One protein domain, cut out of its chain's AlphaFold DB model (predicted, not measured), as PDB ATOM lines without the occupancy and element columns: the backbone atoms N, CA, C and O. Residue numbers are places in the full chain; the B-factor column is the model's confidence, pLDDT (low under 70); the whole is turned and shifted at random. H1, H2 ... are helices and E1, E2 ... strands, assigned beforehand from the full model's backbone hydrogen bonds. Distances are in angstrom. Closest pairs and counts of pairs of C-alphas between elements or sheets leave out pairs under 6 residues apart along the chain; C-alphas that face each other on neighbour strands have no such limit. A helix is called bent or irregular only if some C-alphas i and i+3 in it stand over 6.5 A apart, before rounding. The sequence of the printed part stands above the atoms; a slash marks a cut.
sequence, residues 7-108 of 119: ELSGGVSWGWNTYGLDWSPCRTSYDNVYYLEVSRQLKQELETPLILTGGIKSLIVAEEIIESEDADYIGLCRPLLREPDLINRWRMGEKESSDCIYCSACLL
ATOM      1  N   GLU A   7     391.107 414.072 288.784       95.44
ATOM      2  CA  GLU A   7     392.000 413.719 287.672       95.44
ATOM      3  C   GLU A   7     393.260 413.016 288.195       95.44
ATOM      4  O   GLU A   7     394.007 413.570 289.007       95.44
ATOM      5  N   LEU A   8     393.511 411.795 287.716       92.12
ATOM      6  CA  LEU A   8     394.695 411.013 288.065       92.12
ATOM      7  C   LEU A   8     395.860 411.337 287.123       92.12
ATOM      8  O   LEU A   8     395.805 411.066 285.923       92.12
ATOM      9  N   SER A   9     396.956 411.846 287.689       85.06
ATOM     10  CA  SER A   9     398.222 412.091 286.988       85.06
ATOM     11  C   SER A   9     399.422 411.616 287.817       85.06
ATOM     12  O   SER A   9     399.308 411.396 289.021       85.06
ATOM     13  N   GLY A  10     400.599 411.470 287.197       73.38
ATOM     14  CA  GLY A  10     401.804 410.975 287.884       73.38
ATOM     15  C   GLY A  10     402.554 411.993 288.745       73.38
ATOM     16  O   GLY A  10     403.526 411.620 289.397       73.38
ATOM     17  N   GLY A  11     402.138 413.264 288.754       65.69
ATOM     18  CA  GLY A  11     402.822 414.337 289.483       65.69
ATOM     19  C   GLY A  11     404.227 414.684 288.954       65.69
ATOM     20  O   GLY A  11     404.886 413.919 288.254       65.69
ATOM     21  N   VAL A  12     404.713 415.880 289.301       53.94
ATOM     22  CA  VAL A  12     406.014 416.407 288.834       53.94
ATOM     23  C   VAL A  12     407.231 415.713 289.467       53.94
ATOM     24  O   VAL A  12     408.299 415.658 288.860       53.94
ATOM     25  N   SER A  13     407.091 415.149 290.670       48.84
ATOM     26  CA  SER A  13     408.210 414.596 291.450       48.84
ATOM     27  C   SER A  13     408.747 413.265 290.922       48.84
ATOM     28  O   SER A  13     409.942 413.002 291.066       48.84
ATOM     29  N   TRP A  14     407.905 412.443 290.284       43.78
ATOM     30  CA  TRP A  14     408.328 411.159 289.713       43.78
ATOM     31  C   TRP A  14     409.206 411.324 288.466       43.78
ATOM     32  O   TRP A  14     410.121 410.527 288.264       43.78
ATOM     33  N   GLY A  15     408.991 412.382 287.676       49.03
ATOM     34  CA  GLY A  15     409.877 412.756 286.568       49.03
ATOM     35  C   GLY A  15     411.174 413.417 287.047       49.03
ATOM     36  O   GLY A  15     412.254 413.054 286.594       49.03
ATOM     37  N   TRP A  16     411.081 414.333 288.019       42.28
ATOM     38  CA  TRP A  16     412.191 415.225 288.386       42.28
ATOM     39  C   TRP A  16     413.319 414.555 289.188       42.28
ATOM     40  O   TRP A  16     414.491 414.762 288.881       42.28
ATOM     41  N   ASN A  17     412.995 413.757 290.217       41.50
ATOM     42  CA  ASN A  17     414.007 413.173 291.119       41.50
ATOM     43  C   ASN A  17     414.542 411.813 290.655       41.50
ATOM     44  O   ASN A  17     415.627 411.412 291.071       41.50
ATOM     45  N   THR A  18     413.795 411.102 289.811       42.72
ATOM     46  CA  THR A  18     414.135 409.730 289.408       42.72
ATOM     47  C   THR A  18     414.888 409.682 288.076       42.72
ATOM     48  O   THR A  18     415.680 408.768 287.865       42.72
ATOM     49  N   TYR A  19     414.681 410.669 287.191       43.47
ATOM     50  CA  TYR A  19     415.204 410.649 285.817       43.47
ATOM     51  C   TYR A  19     415.839 411.981 285.354       43.47
ATOM     52  O   TYR A  19     416.377 412.061 284.252       43.47
ATOM     53  N   GLY A  20     415.856 413.032 286.183       48.62
ATOM     54  CA  GLY A  20     416.347 414.357 285.777       48.62
ATOM     55  C   GLY A  20     415.414 415.047 284.770       48.62
ATOM     56  O   GLY A  20     414.210 414.820 284.780       48.62
ATOM     57  N   LEU A  21     415.950 415.887 283.871       46.69
ATOM     58  CA  LEU A  21     415.181 416.481 282.752       46.69
ATOM     59  C   LEU A  21     414.683 415.433 281.738       46.69
ATOM     60  O   LEU A  21     413.969 415.769 280.791       46.69
ATOM     61  N   ASP A  22     415.073 414.171 281.911       44.94
ATOM     62  CA  ASP A  22     414.649 413.083 281.059       44.94
ATOM     63  C   ASP A  22     413.270 412.569 281.495       44.94
ATOM     64  O   ASP A  22     413.130 411.716 282.366       44.94
ATOM     65  N   TRP A  23     412.216 413.054 280.836       55.12
ATOM     66  CA  TRP A  23     410.844 412.525 280.936       55.12
ATOM     67  C   TRP A  23     410.691 411.119 280.304       55.12
ATOM     68  O   TRP A  23     409.612 410.728 279.848       55.12
ATOM     69  N   SER A  24     411.765 410.325 280.306       45.12
ATOM     70  CA  SER A  24     411.843 408.932 279.876       45.12
ATOM     71  C   SER A  24     410.836 407.950 280.487       45.12
ATOM     72  O   SER A  24     410.561 406.966 279.803       45.12
ATOM     73  N   PRO A  25     410.194 408.138 281.662       48.66
ATOM     74  CA  PRO A  25     409.093 407.247 282.052       48.66
ATOM     75  C   PRO A  25     407.888 407.313 281.095       48.66
ATOM     76  O   PRO A  25     407.137 406.350 280.995       48.66
ATOM     77  N   CYS A  26     407.735 408.371 280.284       51.03
ATOM     78  CA  CYS A  26     406.781 408.354 279.163       51.03
ATOM     79  C   CYS A  26     407.193 407.416 278.007       51.03
ATOM     80  O   CYS A  26     406.399 407.215 277.087       51.03
ATOM     81  N   ARG A  27     408.427 406.889 278.017       48.28
ATOM     82  CA  ARG A  27     408.997 405.983 277.003       48.28
ATOM     83  C   ARG A  27     408.964 404.513 277.419       48.28
ATOM     84  O   ARG A  27     409.247 403.658 276.580       48.28
ATOM     85  N   THR A  28     408.648 404.189 278.675       42.62
ATOM     86  CA  THR A  28     408.499 402.789 279.090       42.62
ATOM     87  C   THR A  28     407.162 402.279 278.564       42.62
ATOM     88  O   THR A  28     406.112 402.574 279.123       42.62
ATOM     89  N   SER A  29     407.242 401.567 277.434       42.94
ATOM     90  CA  SER A  29     406.166 401.073 276.559       42.94
ATOM     91  C   SER A  29     405.256 402.160 275.975       42.94
ATOM     92  O   SER A  29     404.365 402.682 276.634       42.94
ATOM     93  N   TYR A  30     405.451 402.438 274.685       48.44
ATOM     94  CA  TYR A  30     404.595 403.304 273.864       48.44
ATOM     95  C   TYR A  30     403.131 402.831 273.774       48.44
ATOM     96  O   TYR A  30     402.285 403.594 273.309       48.44
ATOM     97  N   ASP A  31     402.855 401.622 274.268       52.03
ATOM     98  CA  ASP A  31     401.568 400.936 274.186       52.03
ATOM     99  C   ASP A  31     400.787 400.892 275.512       52.03
ATOM    100  O   ASP A  31     399.666 400.396 275.524       52.03
ATOM    101  N   ASN A  32     401.332 401.405 276.627       66.44
ATOM    102  CA  ASN A  32     400.676 401.279 277.932       66.44
ATOM    103  C   ASN A  32     400.166 402.613 278.487       66.44
ATOM    104  O   ASN A  32     400.864 403.628 278.514       66.44
ATOM    105  N   VAL A  33     398.939 402.571 279.000       87.31
ATOM    106  CA  VAL A  33     398.304 403.641 279.773       87.31
ATOM    107  C   VAL A  33     398.972 403.701 281.142       87.31
ATOM    108  O   VAL A  33     398.865 402.767 281.935       87.31
ATOM    109  N   TYR A  34     399.698 404.789 281.408       85.44
ATOM    110  CA  TYR A  34     400.721 404.833 282.463       85.44
ATOM    111  C   TYR A  34     400.185 404.523 283.864       85.44
ATOM    112  O   TYR A  34     400.904 403.958 284.686       85.44
ATOM    113  N   TYR A  35     398.936 404.903 284.136       88.31
ATOM    114  CA  TYR A  35     398.334 404.832 285.467       88.31
ATOM    115  C   TYR A  35     397.113 403.910 285.523       88.31
ATOM    116  O   TYR A  35     396.337 404.008 286.467       88.31
ATOM    117  N   LEU A  36     396.929 403.014 284.544       90.88
ATOM    118  CA  LEU A  36     395.723 402.183 284.446       90.88
ATOM    119  C   LEU A  36     395.482 401.323 285.692       90.88
ATOM    120  O   LEU A  36     394.377 401.298 286.223       90.88
ATOM    121  N   GLU A  37     396.527 400.672 286.203       90.69
ATOM    122  CA  GLU A  37     396.416 399.838 287.406       90.69
ATOM    123  C   GLU A  37     396.062 400.660 288.653       90.69
ATOM    124  O   GLU A  37     395.258 400.245 289.482       90.69
ATOM    125  N   VAL A  38     396.610 401.872 288.765       92.00
ATOM    126  CA  VAL A  38     396.263 402.789 289.860       92.00
ATOM    127  C   VAL A  38     394.821 403.282 289.707       92.00
ATOM    128  O   VAL A  38     394.099 403.368 290.695       92.00
ATOM    129  N   SER A  39     394.384 403.555 288.475       95.12
ATOM    130  CA  SER A  39     393.005 403.941 288.157       95.12
ATOM    131  C   SER A  39     392.009 402.879 288.620       95.12
ATOM    132  O   SER A  39     391.066 403.199 289.339       95.12
ATOM    133  N   ARG A  40     392.289 401.603 288.317       95.62
ATOM    134  CA  ARG A  40     391.501 400.443 288.764       95.62
ATOM    135  C   ARG A  40     391.343 400.377 290.272       95.62
ATOM    136  O   ARG A  40     390.237 400.198 290.773       95.62
ATOM    137  N   GLN A  41     392.447 400.535 290.994       95.44
ATOM    138  CA  GLN A  41     392.440 400.501 292.455       95.44
ATOM    139  C   GLN A  41     391.647 401.677 293.035       95.44
ATOM    140  O   GLN A  41     390.868 401.494 293.964       95.44
ATOM    141  N   LEU A  42     391.781 402.873 292.455       94.81
ATOM    142  CA  LEU A  42     391.026 404.047 292.889       94.81
ATOM    143  C   LEU A  42     389.528 403.920 292.596       94.81
ATOM    144  O   LEU A  42     388.722 404.292 293.444       94.81
ATOM    145  N   LYS A  43     389.136 403.365 291.446       95.38
ATOM    146  CA  LYS A  43     387.722 403.161 291.093       95.38
ATOM    147  C   LYS A  43     386.974 402.241 292.054       95.38
ATOM    148  O   LYS A  43     385.770 402.407 292.205       95.38
ATOM    149  N   GLN A  44     387.668 401.328 292.733       95.19
ATOM    150  CA  GLN A  44     387.064 400.469 293.760       95.19
ATOM    151  C   GLN A  44     386.714 401.229 295.049       95.19
ATOM    152  O   GLN A  44     385.824 400.810 295.782       95.19
ATOM    153  N   GLU A  45     387.392 402.348 295.311       94.88
ATOM    154  CA  GLU A  45     387.294 403.102 296.568       94.88
ATOM    155  C   GLU A  45     386.590 404.462 296.399       94.88
ATOM    156  O   GLU A  45     386.188 405.092 297.381       94.88
ATOM    157  N   LEU A  46     386.457 404.956 295.163       93.38
ATOM    158  CA  LEU A  46     385.928 406.284 294.861       93.38
ATOM    159  C   LEU A  46     384.475 406.246 294.380       93.38
ATOM    160  O   LEU A  46     384.155 405.689 293.336       93.38
ATOM    161  N   GLU A  47     383.619 406.994 295.077       94.06
ATOM    162  CA  GLU A  47     382.288 407.381 294.581       94.06
ATOM    163  C   GLU A  47     382.342 408.619 293.662       94.06
ATOM    164  O   GLU A  47     381.383 408.935 292.965       94.06
ATOM    165  N   THR A  48     383.448 409.371 293.695       96.44
ATOM    166  CA  THR A  48     383.646 410.583 292.883       96.44
ATOM    167  C   THR A  48     384.159 410.211 291.489       96.44
ATOM    168  O   THR A  48     385.094 409.411 291.417       96.44
ATOM    169  N   PRO A  49     383.625 410.802 290.400       97.56
ATOM    170  CA  PRO A  49     384.080 410.508 289.043       97.56
ATOM    171  C   PRO A  49     385.588 410.689 288.860       97.56
ATOM    172  O   PRO A  49     386.162 411.699 289.280       97.56
ATOM    173  N   LEU A  50     386.218 409.724 288.194       97.75
ATOM    174  CA  LEU A  50     387.652 409.673 287.943       97.75
ATOM    175  C   LEU A  50     387.959 409.943 286.465       97.75
ATOM    176  O   LEU A  50     387.464 409.260 285.569       97.75
ATOM    177  N   ILE A  51     388.823 410.921 286.217       98.19
ATOM    178  CA  ILE A  51     389.389 411.237 284.906       98.19
ATOM    179  C   ILE A  51     390.789 410.623 284.832       98.19
ATOM    180  O   ILE A  51     391.667 410.974 285.625       98.19
ATOM    181  N   LEU A  52     391.020 409.730 283.870       96.44
ATOM    182  CA  LEU A  52     392.320 409.101 283.648       96.44
ATOM    183  C   LEU A  52     393.074 409.793 282.512       96.44
ATOM    184  O   LEU A  52     392.597 409.853 281.378       96.44
ATOM    185  N   THR A  53     394.287 410.269 282.795       92.50
ATOM    186  CA  THR A  53     395.245 410.710 281.772       92.50
ATOM    187  C   THR A  53     396.492 409.815 281.748       92.50
ATOM    188  O   THR A  53     396.640 408.898 282.550       92.50
ATOM    189  N   GLY A  54     397.424 410.093 280.834       88.25
ATOM    190  CA  GLY A  54     398.727 409.427 280.762       88.25
ATOM    191  C   GLY A  54     398.814 408.348 279.684       88.25
ATOM    192  O   GLY A  54     398.374 407.219 279.863       88.25
ATOM    193  N   GLY A  55     399.444 408.691 278.558       86.56
ATOM    194  CA  GLY A  55     399.780 407.729 277.497       86.56
ATOM    195  C   GLY A  55     398.613 407.301 276.599       86.56
ATOM    196  O   GLY A  55     398.814 406.500 275.691       86.56
ATOM    197  N   ILE A  56     397.411 407.846 276.801       92.75
ATOM    198  CA  ILE A  56     396.236 407.534 275.979       92.75
ATOM    199  C   ILE A  56     396.267 408.383 274.707       92.75
ATOM    200  O   ILE A  56     396.339 409.611 274.775       92.75
ATOM    201  N   LYS A  57     396.214 407.726 273.543       93.50
ATOM    202  CA  LYS A  57     396.161 408.379 272.224       93.50
ATOM    203  C   LYS A  57     395.315 407.650 271.177       93.50
ATOM    204  O   LYS A  57     395.309 408.063 270.020       93.50
ATOM    205  N   SER A  58     394.667 406.557 271.569       93.94
ATOM    206  CA  SER A  58     393.844 405.694 270.721       93.94
ATOM    207  C   SER A  58     392.400 405.767 271.194       93.94
ATOM    208  O   SER A  58     392.165 405.663 272.400       93.94
ATOM    209  N   LEU A  59     391.454 405.912 270.262       95.81
ATOM    210  CA  LEU A  59     390.029 405.848 270.584       95.81
ATOM    211  C   LEU A  59     389.661 404.477 271.155       95.81
ATOM    212  O   LEU A  59     388.962 404.417 272.153       95.81
ATOM    213  N   ILE A  60     390.188 403.398 270.569       95.31
ATOM    214  CA  ILE A  60     389.883 402.023 270.990       95.31
ATOM    215  C   ILE A  60     390.299 401.807 272.448       95.31
ATOM    216  O   ILE A  60     389.507 401.349 273.256       95.31
ATOM    217  N   VAL A  61     391.513 402.231 272.808       95.06
ATOM    218  CA  VAL A  61     392.006 402.123 274.192       95.06
ATOM    219  C   VAL A  61     391.180 402.994 275.143       95.06
ATOM    220  O   VAL A  61     390.911 402.594 276.268       95.06
ATOM    221  N   ALA A  62     390.773 404.190 274.708       96.06
ATOM    222  CA  ALA A  62     389.896 405.051 275.498       96.06
ATOM    223  C   ALA A  62     388.524 404.395 275.744       96.06
ATOM    224  O   ALA A  62     388.054 404.412 276.876       96.06
ATOM    225  N   GLU A  63     387.913 403.805 274.713       96.88
ATOM    226  CA  GLU A  63     386.644 403.069 274.804       96.88
ATOM    227  C   GLU A  63     386.772 401.877 275.769       96.88
ATOM    228  O   GLU A  63     385.979 401.774 276.700       96.88
ATOM    229  N   GLU A  64     387.823 401.059 275.641       96.69
ATOM    230  CA  GLU A  64     388.074 399.898 276.513       96.69
ATOM    231  C   GLU A  64     388.175 400.268 278.004       96.69
ATOM    232  O   GLU A  64     387.658 399.544 278.856       96.69
ATOM    233  N   ILE A  65     388.815 401.396 278.334       97.06
ATOM    234  CA  ILE A  65     388.945 401.887 279.718       97.06
ATOM    235  C   ILE A  65     387.578 402.260 280.297       97.06
ATOM    236  O   ILE A  65     387.290 401.930 281.446       97.06
ATOM    237  N   ILE A  66     386.747 402.951 279.512       98.12
ATOM    238  CA  ILE A  66     385.407 403.362 279.948       98.12
ATOM    239  C   ILE A  66     384.488 402.143 280.071       98.12
ATOM    240  O   ILE A  66     383.783 402.007 281.067       98.12
ATOM    241  N   GLU A  67     384.518 401.233 279.095       98.19
ATOM    242  CA  GLU A  67     383.712 400.004 279.099       98.19
ATOM    243  C   GLU A  67     384.078 399.063 280.252       98.19
ATOM    244  O   GLU A  67     383.209 398.374 280.782       98.19
ATOM    245  N   SER A  68     385.349 399.057 280.663       97.38
ATOM    246  CA  SER A  68     385.834 398.273 281.807       97.38
ATOM    247  C   SER A  68     385.599 398.958 283.158       97.38
ATOM    248  O   SER A  68     385.980 398.401 284.184       97.38
ATOM    249  N   GLU A  69     385.000 400.155 283.173       97.50
ATOM    250  CA  GLU A  69     384.805 400.998 284.363       97.50
ATOM    251  C   GLU A  69     386.120 401.359 285.090       97.50
ATOM    252  O   GLU A  69     386.123 401.737 286.264       97.50
ATOM    253  N   ASP A  70     387.250 401.307 284.373       96.75
ATOM    254  CA  ASP A  70     388.585 401.629 284.890       96.75
ATOM    255  C   ASP A  70     388.768 403.150 285.095       96.75
ATOM    256  O   ASP A  70     389.644 403.580 285.851       96.75
ATOM    257  N   ALA A  71     387.946 403.970 284.431       98.00
ATOM    258  CA  ALA A  71     387.786 405.410 284.635       98.00
ATOM    259  C   ALA A  71     386.410 405.875 284.121       98.00
ATOM    260  O   ALA A  71     385.783 405.191 283.317       98.00
ATOM    261  N   ASP A  72     385.958 407.059 284.541       98.25
ATOM    262  CA  ASP A  72     384.695 407.657 284.077       98.25
ATOM    263  C   ASP A  72     384.906 408.610 282.889       98.25
ATOM    264  O   ASP A  72     384.011 408.816 282.071       98.25
ATOM    265  N   TYR A  73     386.104 409.191 282.779       98.12
ATOM    266  CA  TYR A  73     386.485 410.080 281.684       98.12
ATOM    267  C   TYR A  73     387.951 409.902 281.293       98.12
ATOM    268  O   TYR A  73     388.786 409.481 282.095       98.12
ATOM    269  N   ILE A  74     388.278 410.310 280.066       97.31
ATOM    270  CA  ILE A  74     389.639 410.290 279.528       97.31
ATOM    271  C   ILE A  74     390.176 411.715 279.382       97.31
ATOM    272  O   ILE A  74     389.587 412.548 278.690       97.31
ATOM    273  N   GLY A  75     391.327 411.981 279.997       95.94
ATOM    274  CA  GLY A  75     392.070 413.234 279.877       95.94
ATOM    275  C   GLY A  75     393.144 413.156 278.790       95.94
ATOM    276  O   GLY A  75     394.078 412.353 278.881       95.94
ATOM    277  N   LEU A  76     393.060 414.022 277.776       94.56
ATOM    278  CA  LEU A  76     394.020 414.097 276.666       94.56
ATOM    279  C   LEU A  76     394.774 415.432 276.666       94.56
ATOM    280  O   LEU A  76     394.199 416.484 276.911       94.56
ATOM    281  N   CYS A  77     396.064 415.386 276.326       92.25
ATOM    282  CA  CYS A  77     396.912 416.576 276.203       92.25
ATOM    283  C   CYS A  77     397.786 416.509 274.940       92.25
ATOM    284  O   CYS A  77     397.414 417.032 273.894       92.25
ATOM    285  N   ARG A  78     398.918 415.791 274.985       91.62
ATOM    286  CA  ARG A  78     399.871 415.698 273.858       91.62
ATOM    287  C   ARG A  78     399.259 415.228 272.521       91.62
ATOM    288  O   ARG A  78     399.669 415.775 271.498       91.62
ATOM    289  N   PRO A  79     398.290 414.288 272.486       93.62
ATOM    290  CA  PRO A  79     397.580 413.951 271.250       93.62
ATOM    291  C   PRO A  79     396.862 415.150 270.618       93.62
ATOM    292  O   PRO A  79     396.964 415.352 269.416       93.62
ATOM    293  N   LEU A  80     396.221 416.000 271.429       94.81
ATOM    294  CA  LEU A  80     395.524 417.202 270.954       94.81
ATOM    295  C   LEU A  80     396.492 418.301 270.506       94.81
ATOM    296  O   LEU A  80     396.180 419.062 269.597       94.81
ATOM    297  N   LEU A  81     397.688 418.372 271.099       93.69
ATOM    298  CA  LEU A  81     398.739 419.273 270.613       93.69
ATOM    299  C   LEU A  81     399.245 418.856 269.226       93.69
ATOM    300  O   LEU A  81     399.570 419.717 268.412       93.69
ATOM    301  N   ARG A  82     399.357 417.546 268.970       94.44
ATOM    302  CA  ARG A  82     399.790 417.001 267.675       94.44
ATOM    303  C   ARG A  82     398.687 417.123 266.620       94.44
ATOM    304  O   ARG A  82     398.968 417.515 265.488       94.44
ATOM    305  N   GLU A  83     397.452 416.819 266.997       95.44
ATOM    306  CA  GLU A  83     396.275 416.817 266.126       95.44
ATOM    307  C   GLU A  83     395.093 417.504 266.831       95.44
ATOM    308  O   GLU A  83     394.300 416.845 267.508       95.44
ATOM    309  N   PRO A  84     394.940 418.834 266.683       94.69
ATOM    310  CA  PRO A  84     393.853 419.583 267.324       94.69
ATOM    311  C   PRO A  84     392.443 419.132 266.910       94.69
ATOM    312  O   PRO A  84     391.475 419.365 267.629       94.69
ATOM    313  N   ASP A  85     392.322 418.485 265.752       95.94
ATOM    314  CA  ASP A  85     391.090 417.939 265.191       95.94
ATOM    315  C   ASP A  85     390.840 416.462 265.550       95.94
ATOM    316  O   ASP A  85     389.811 415.918 265.150       95.94
ATOM    317  N   LEU A  86     391.712 415.826 266.348       96.75
ATOM    318  CA  LEU A  86     391.657 414.396 266.693       96.75
ATOM    319  C   LEU A  86     390.262 413.924 267.135       96.75
ATOM    320  O   LEU A  86     389.761 412.922 266.637       96.75
ATOM    321  N   ILE A  87     389.597 414.672 268.023       96.62
ATOM    322  CA  ILE A  87     388.257 414.313 268.523       96.62
ATOM    323  C   ILE A  87     387.201 414.359 267.416       96.62
ATOM    324  O   ILE A  87     386.283 413.541 267.401       96.62
ATOM    325  N   ASN A  88     387.314 415.304 266.481       97.62
ATOM    326  CA  ASN A  88     386.392 415.383 265.353       97.62
ATOM    327  C   ASN A  88     386.614 414.215 264.388       97.62
ATOM    328  O   ASN A  88     385.631 413.613 263.963       97.62
ATOM    329  N   ARG A  89     387.875 413.841 264.118       96.88
ATOM    330  CA  ARG A  89     388.211 412.659 263.305       96.88
ATOM    331  C   ARG A  89     387.620 411.384 263.912       96.88
ATOM    332  O   ARG A  89     386.864 410.678 263.248       96.88
ATOM    333  N   TRP A  90     387.834 411.173 265.212       97.06
ATOM    334  CA  TRP A  90     387.245 410.056 265.956       97.06
ATOM    335  C   TRP A  90     385.716 410.020 265.855       97.06
ATOM    336  O   TRP A  90     385.139 408.973 265.570       97.06
ATOM    337  N   ARG A  91     385.048 411.172 266.006       96.69
ATOM    338  CA  ARG A  91     383.587 411.285 265.839       96.69
ATOM    339  C   ARG A  91     383.110 410.962 264.422       96.69
ATOM    340  O   ARG A  91     381.987 410.493 264.267       96.69
ATOM    341  N   MET A  92     383.930 411.216 263.405       97.31
ATOM    342  CA  MET A  92     383.638 410.895 262.003       97.31
ATOM    343  C   MET A  92     383.911 409.424 261.651       97.31
ATOM    344  O   MET A  92     383.606 409.003 260.537       97.31
ATOM    345  N   GLY A  93     384.428 408.631 262.595       94.81
ATOM    346  CA  GLY A  93     384.718 407.208 262.413       94.81
ATOM    347  C   GLY A  93     386.155 406.904 261.984       94.81
ATOM    348  O   GLY A  93     386.484 405.731 261.815       94.81
ATOM    349  N   GLU A  94     387.015 407.915 261.850       95.62
ATOM    350  CA  GLU A  94     388.463 407.733 261.694       95.62
ATOM    351  C   GLU A  94     389.045 407.319 263.049       95.62
ATOM    352  O   GLU A  94     389.237 408.156 263.928       95.62
ATOM    353  N   LYS A  95     389.253 406.016 263.268       92.38
ATOM    354  CA  LYS A  95     389.668 405.456 264.570       92.38
ATOM    355  C   LYS A  95     391.185 405.404 264.768       92.38
ATOM    356  O   LYS A  95     391.669 404.800 265.727       92.38
ATOM    357  N   GLU A  96     391.945 406.007 263.864       94.50
ATOM    358  CA  GLU A  96     393.394 406.054 263.926       94.50
ATOM    359  C   GLU A  96     393.857 406.755 265.209       94.50
ATOM    360  O   GLU A  96     393.336 407.796 265.629       94.50
ATOM    361  N   SER A  97     394.867 406.158 265.836       94.00
ATOM    362  CA  SER A  97     395.542 406.763 266.979       94.00
ATOM    363  C   SER A  97     396.258 408.040 266.566       94.00
ATOM    364  O   SER A  97     396.674 408.178 265.420       94.00
ATOM    365  N   SER A  98     396.475 408.939 267.523       94.06
ATOM    366  CA  SER A  98     397.294 410.116 267.260       94.06
ATOM    367  C   SER A  98     398.738 409.747 266.895       94.06
ATOM    368  O   SER A  98     399.343 408.813 267.441       94.06
ATOM    369  N   ASP A  99     399.335 410.575 266.045       93.56
ATOM    370  CA  ASP A  99     400.740 410.526 265.644       93.56
ATOM    371  C   ASP A  99     401.711 410.937 266.761       93.56
ATOM    372  O   ASP A  99     402.931 410.900 266.582       93.56
ATOM    373  N   CYS A 100     401.209 411.366 267.922       91.12
ATOM    374  CA  CYS A 100     402.068 411.755 269.030       91.12
ATOM    375  C   CYS A 100     403.010 410.600 269.411       91.12
ATOM    376  O   CYS A 100     402.568 409.485 269.712       91.12
ATOM    377  N   ILE A 101     404.314 410.890 269.435       88.12
ATOM    378  CA  ILE A 101     405.364 409.929 269.818       88.12
ATOM    379  C   ILE A 101     405.902 410.189 271.225       88.12
ATOM    380  O   ILE A 101     406.983 409.729 271.565       88.12
ATOM    381  N   TYR A 102     405.223 410.997 272.038       84.25
ATOM    382  CA  TYR A 102     405.642 411.236 273.424       84.25
ATOM    383  C   TYR A 102     407.085 411.758 273.575       84.25
ATOM    384  O   TYR A 102     407.734 411.513 274.587       84.25
ATOM    385  N   CYS A 103     407.586 412.516 272.593       84.88
ATOM    386  CA  CYS A 103     408.965 413.018 272.590       84.88
ATOM    387  C   CYS A 103     409.258 414.079 273.664       84.88
ATOM    388  O   CYS A 103     410.415 414.443 273.850       84.88
ATOM    389  N   SER A 104     408.221 414.608 274.320       82.31
ATOM    390  CA  SER A 104     408.287 415.686 275.319       82.31
ATOM    391  C   SER A 104     408.865 417.021 274.821       82.31
ATOM    392  O   SER A 104     408.961 417.962 275.599       82.31
ATOM    393  N   ALA A 105     409.153 417.167 273.523       84.44
ATOM    394  CA  ALA A 105     409.679 418.410 272.949       84.44
ATOM    395  C   ALA A 105     408.705 419.600 273.065       84.44
ATOM    396  O   ALA A 105     409.140 420.743 273.132       84.44
ATOM    397  N   CYS A 106     407.400 419.328 273.159       85.56
ATOM    398  CA  CYS A 106     406.363 420.334 273.421       85.56
ATOM    399  C   CYS A 106     406.471 421.019 274.797       85.56
ATOM    400  O   CYS A 106     405.808 422.025 275.012       85.56
ATOM    401  N   LEU A 107     407.289 420.493 275.719       79.38
ATOM    402  CA  LEU A 107     407.550 421.089 277.037       79.38
ATOM    403  C   LEU A 107     408.778 422.012 277.052       79.38
ATOM    404  O   LEU A 107     409.045 422.646 278.066       79.38
ATOM    405  N   LEU A 108     409.560 422.045 275.968       76.56
ATOM    406  CA  LEU A 108     410.842 422.762 275.901       76.56
ATOM    407  C   LEU A 108     410.732 424.147 275.247       76.56
ATOM    408  O   LEU A 108     411.748 424.810 275.051       76.56
TER     409      LEU A 108
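Overview. This is residues 7 to 108 of the 119 residues of an uncharacterized protein of Candidatus Bathyarchaeota archaeon (UniProt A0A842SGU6). A tiny ribbon of parallel strand pieces, with E1 between residues 7 to 8 and residues 73 to 74, has H3 packed on E1; H4 lies farther along, and the short helices H5 and H6 form a separate end with residues 92 to 108 folding back past them. On another side the chain reaches out through H1 and H2, where residues 16 to 21 stick out, and the helices make few contacts with each other. The printed part has 102 residues, with six named helices and one named strand in the order H1, H2, H3, E1, H4, H5, H6. The class is mostly helix, with under half of the residues in named elements. The whole is compact, with a radius of gyration of the C-alphas of 14.1 A and spans of 38 by 34 by 20 A.

Along the chain. Start at Glu 7 and go on to C-alpha 11 at (402.822, 414.337, 289.483), where H1 begins; it runs over residues 11 to 19, 13.4 A long. H1 is neither bent nor irregular, but only just: C-alphas 11 and 14 are 6.4 A apart. Next come H2, residues 24 to 27, and H3, residues 36 to 45, which is 14.8 A long and begins at C-alpha 36, (395.723, 402.183, 284.446). Then find E1 at residues 50 to 52, and H4 at residues 59 to 67, 12.1 A long. H5 holds residues 78 to 82, and H6, residues 86 to 91, ends at C-alpha 91, (383.587, 411.285, 265.839).

Arrangement. H1 and H2 only just touch, and only at the corner by their link, with 3 pairs of C-alphas within 8 A, the closest being Gly 15 and Pro 25 at 7.2 A. Look next at H3 and E1, whose closest C-alphas, Ser 39 and Leu 52, are 6.9 A apart. E1 pairs with no named strand, but its residues 51 to 52 pair with residues 7 to 8 and with residues 73 to 74, both parallel. H3 and H4 are only just apart, with 8.3 A between their closest C-alphas. H4 and H6 are close but not clearly touching, at a steep tilt of 66 degrees, the same way; their closest C-alphas are Leu 59 and Trp 90, 6.8 A apart. H5 and H6 are close but not clearly touching, with the C-alphas of Leu 80 and Leu 86 closest at 6.4 A. In H4, H5 and H6 every O i to N i+4 pair is within hydrogen-bond range, against 3 of 5 in H1 and 5 of 6 in H3; H2 is too short for such a pair.

Size, cuts and confidence. The two C-alphas farthest apart, those of Asn 17 and Met 92, are 42.1 A from each other. The printed part has no cut, and no link between named elements is long. Residues 92 to 108 hold no named element. Confidence is low, under 70, at residues 11 to 32, and the mean pLDDT of the printed part is 83.6.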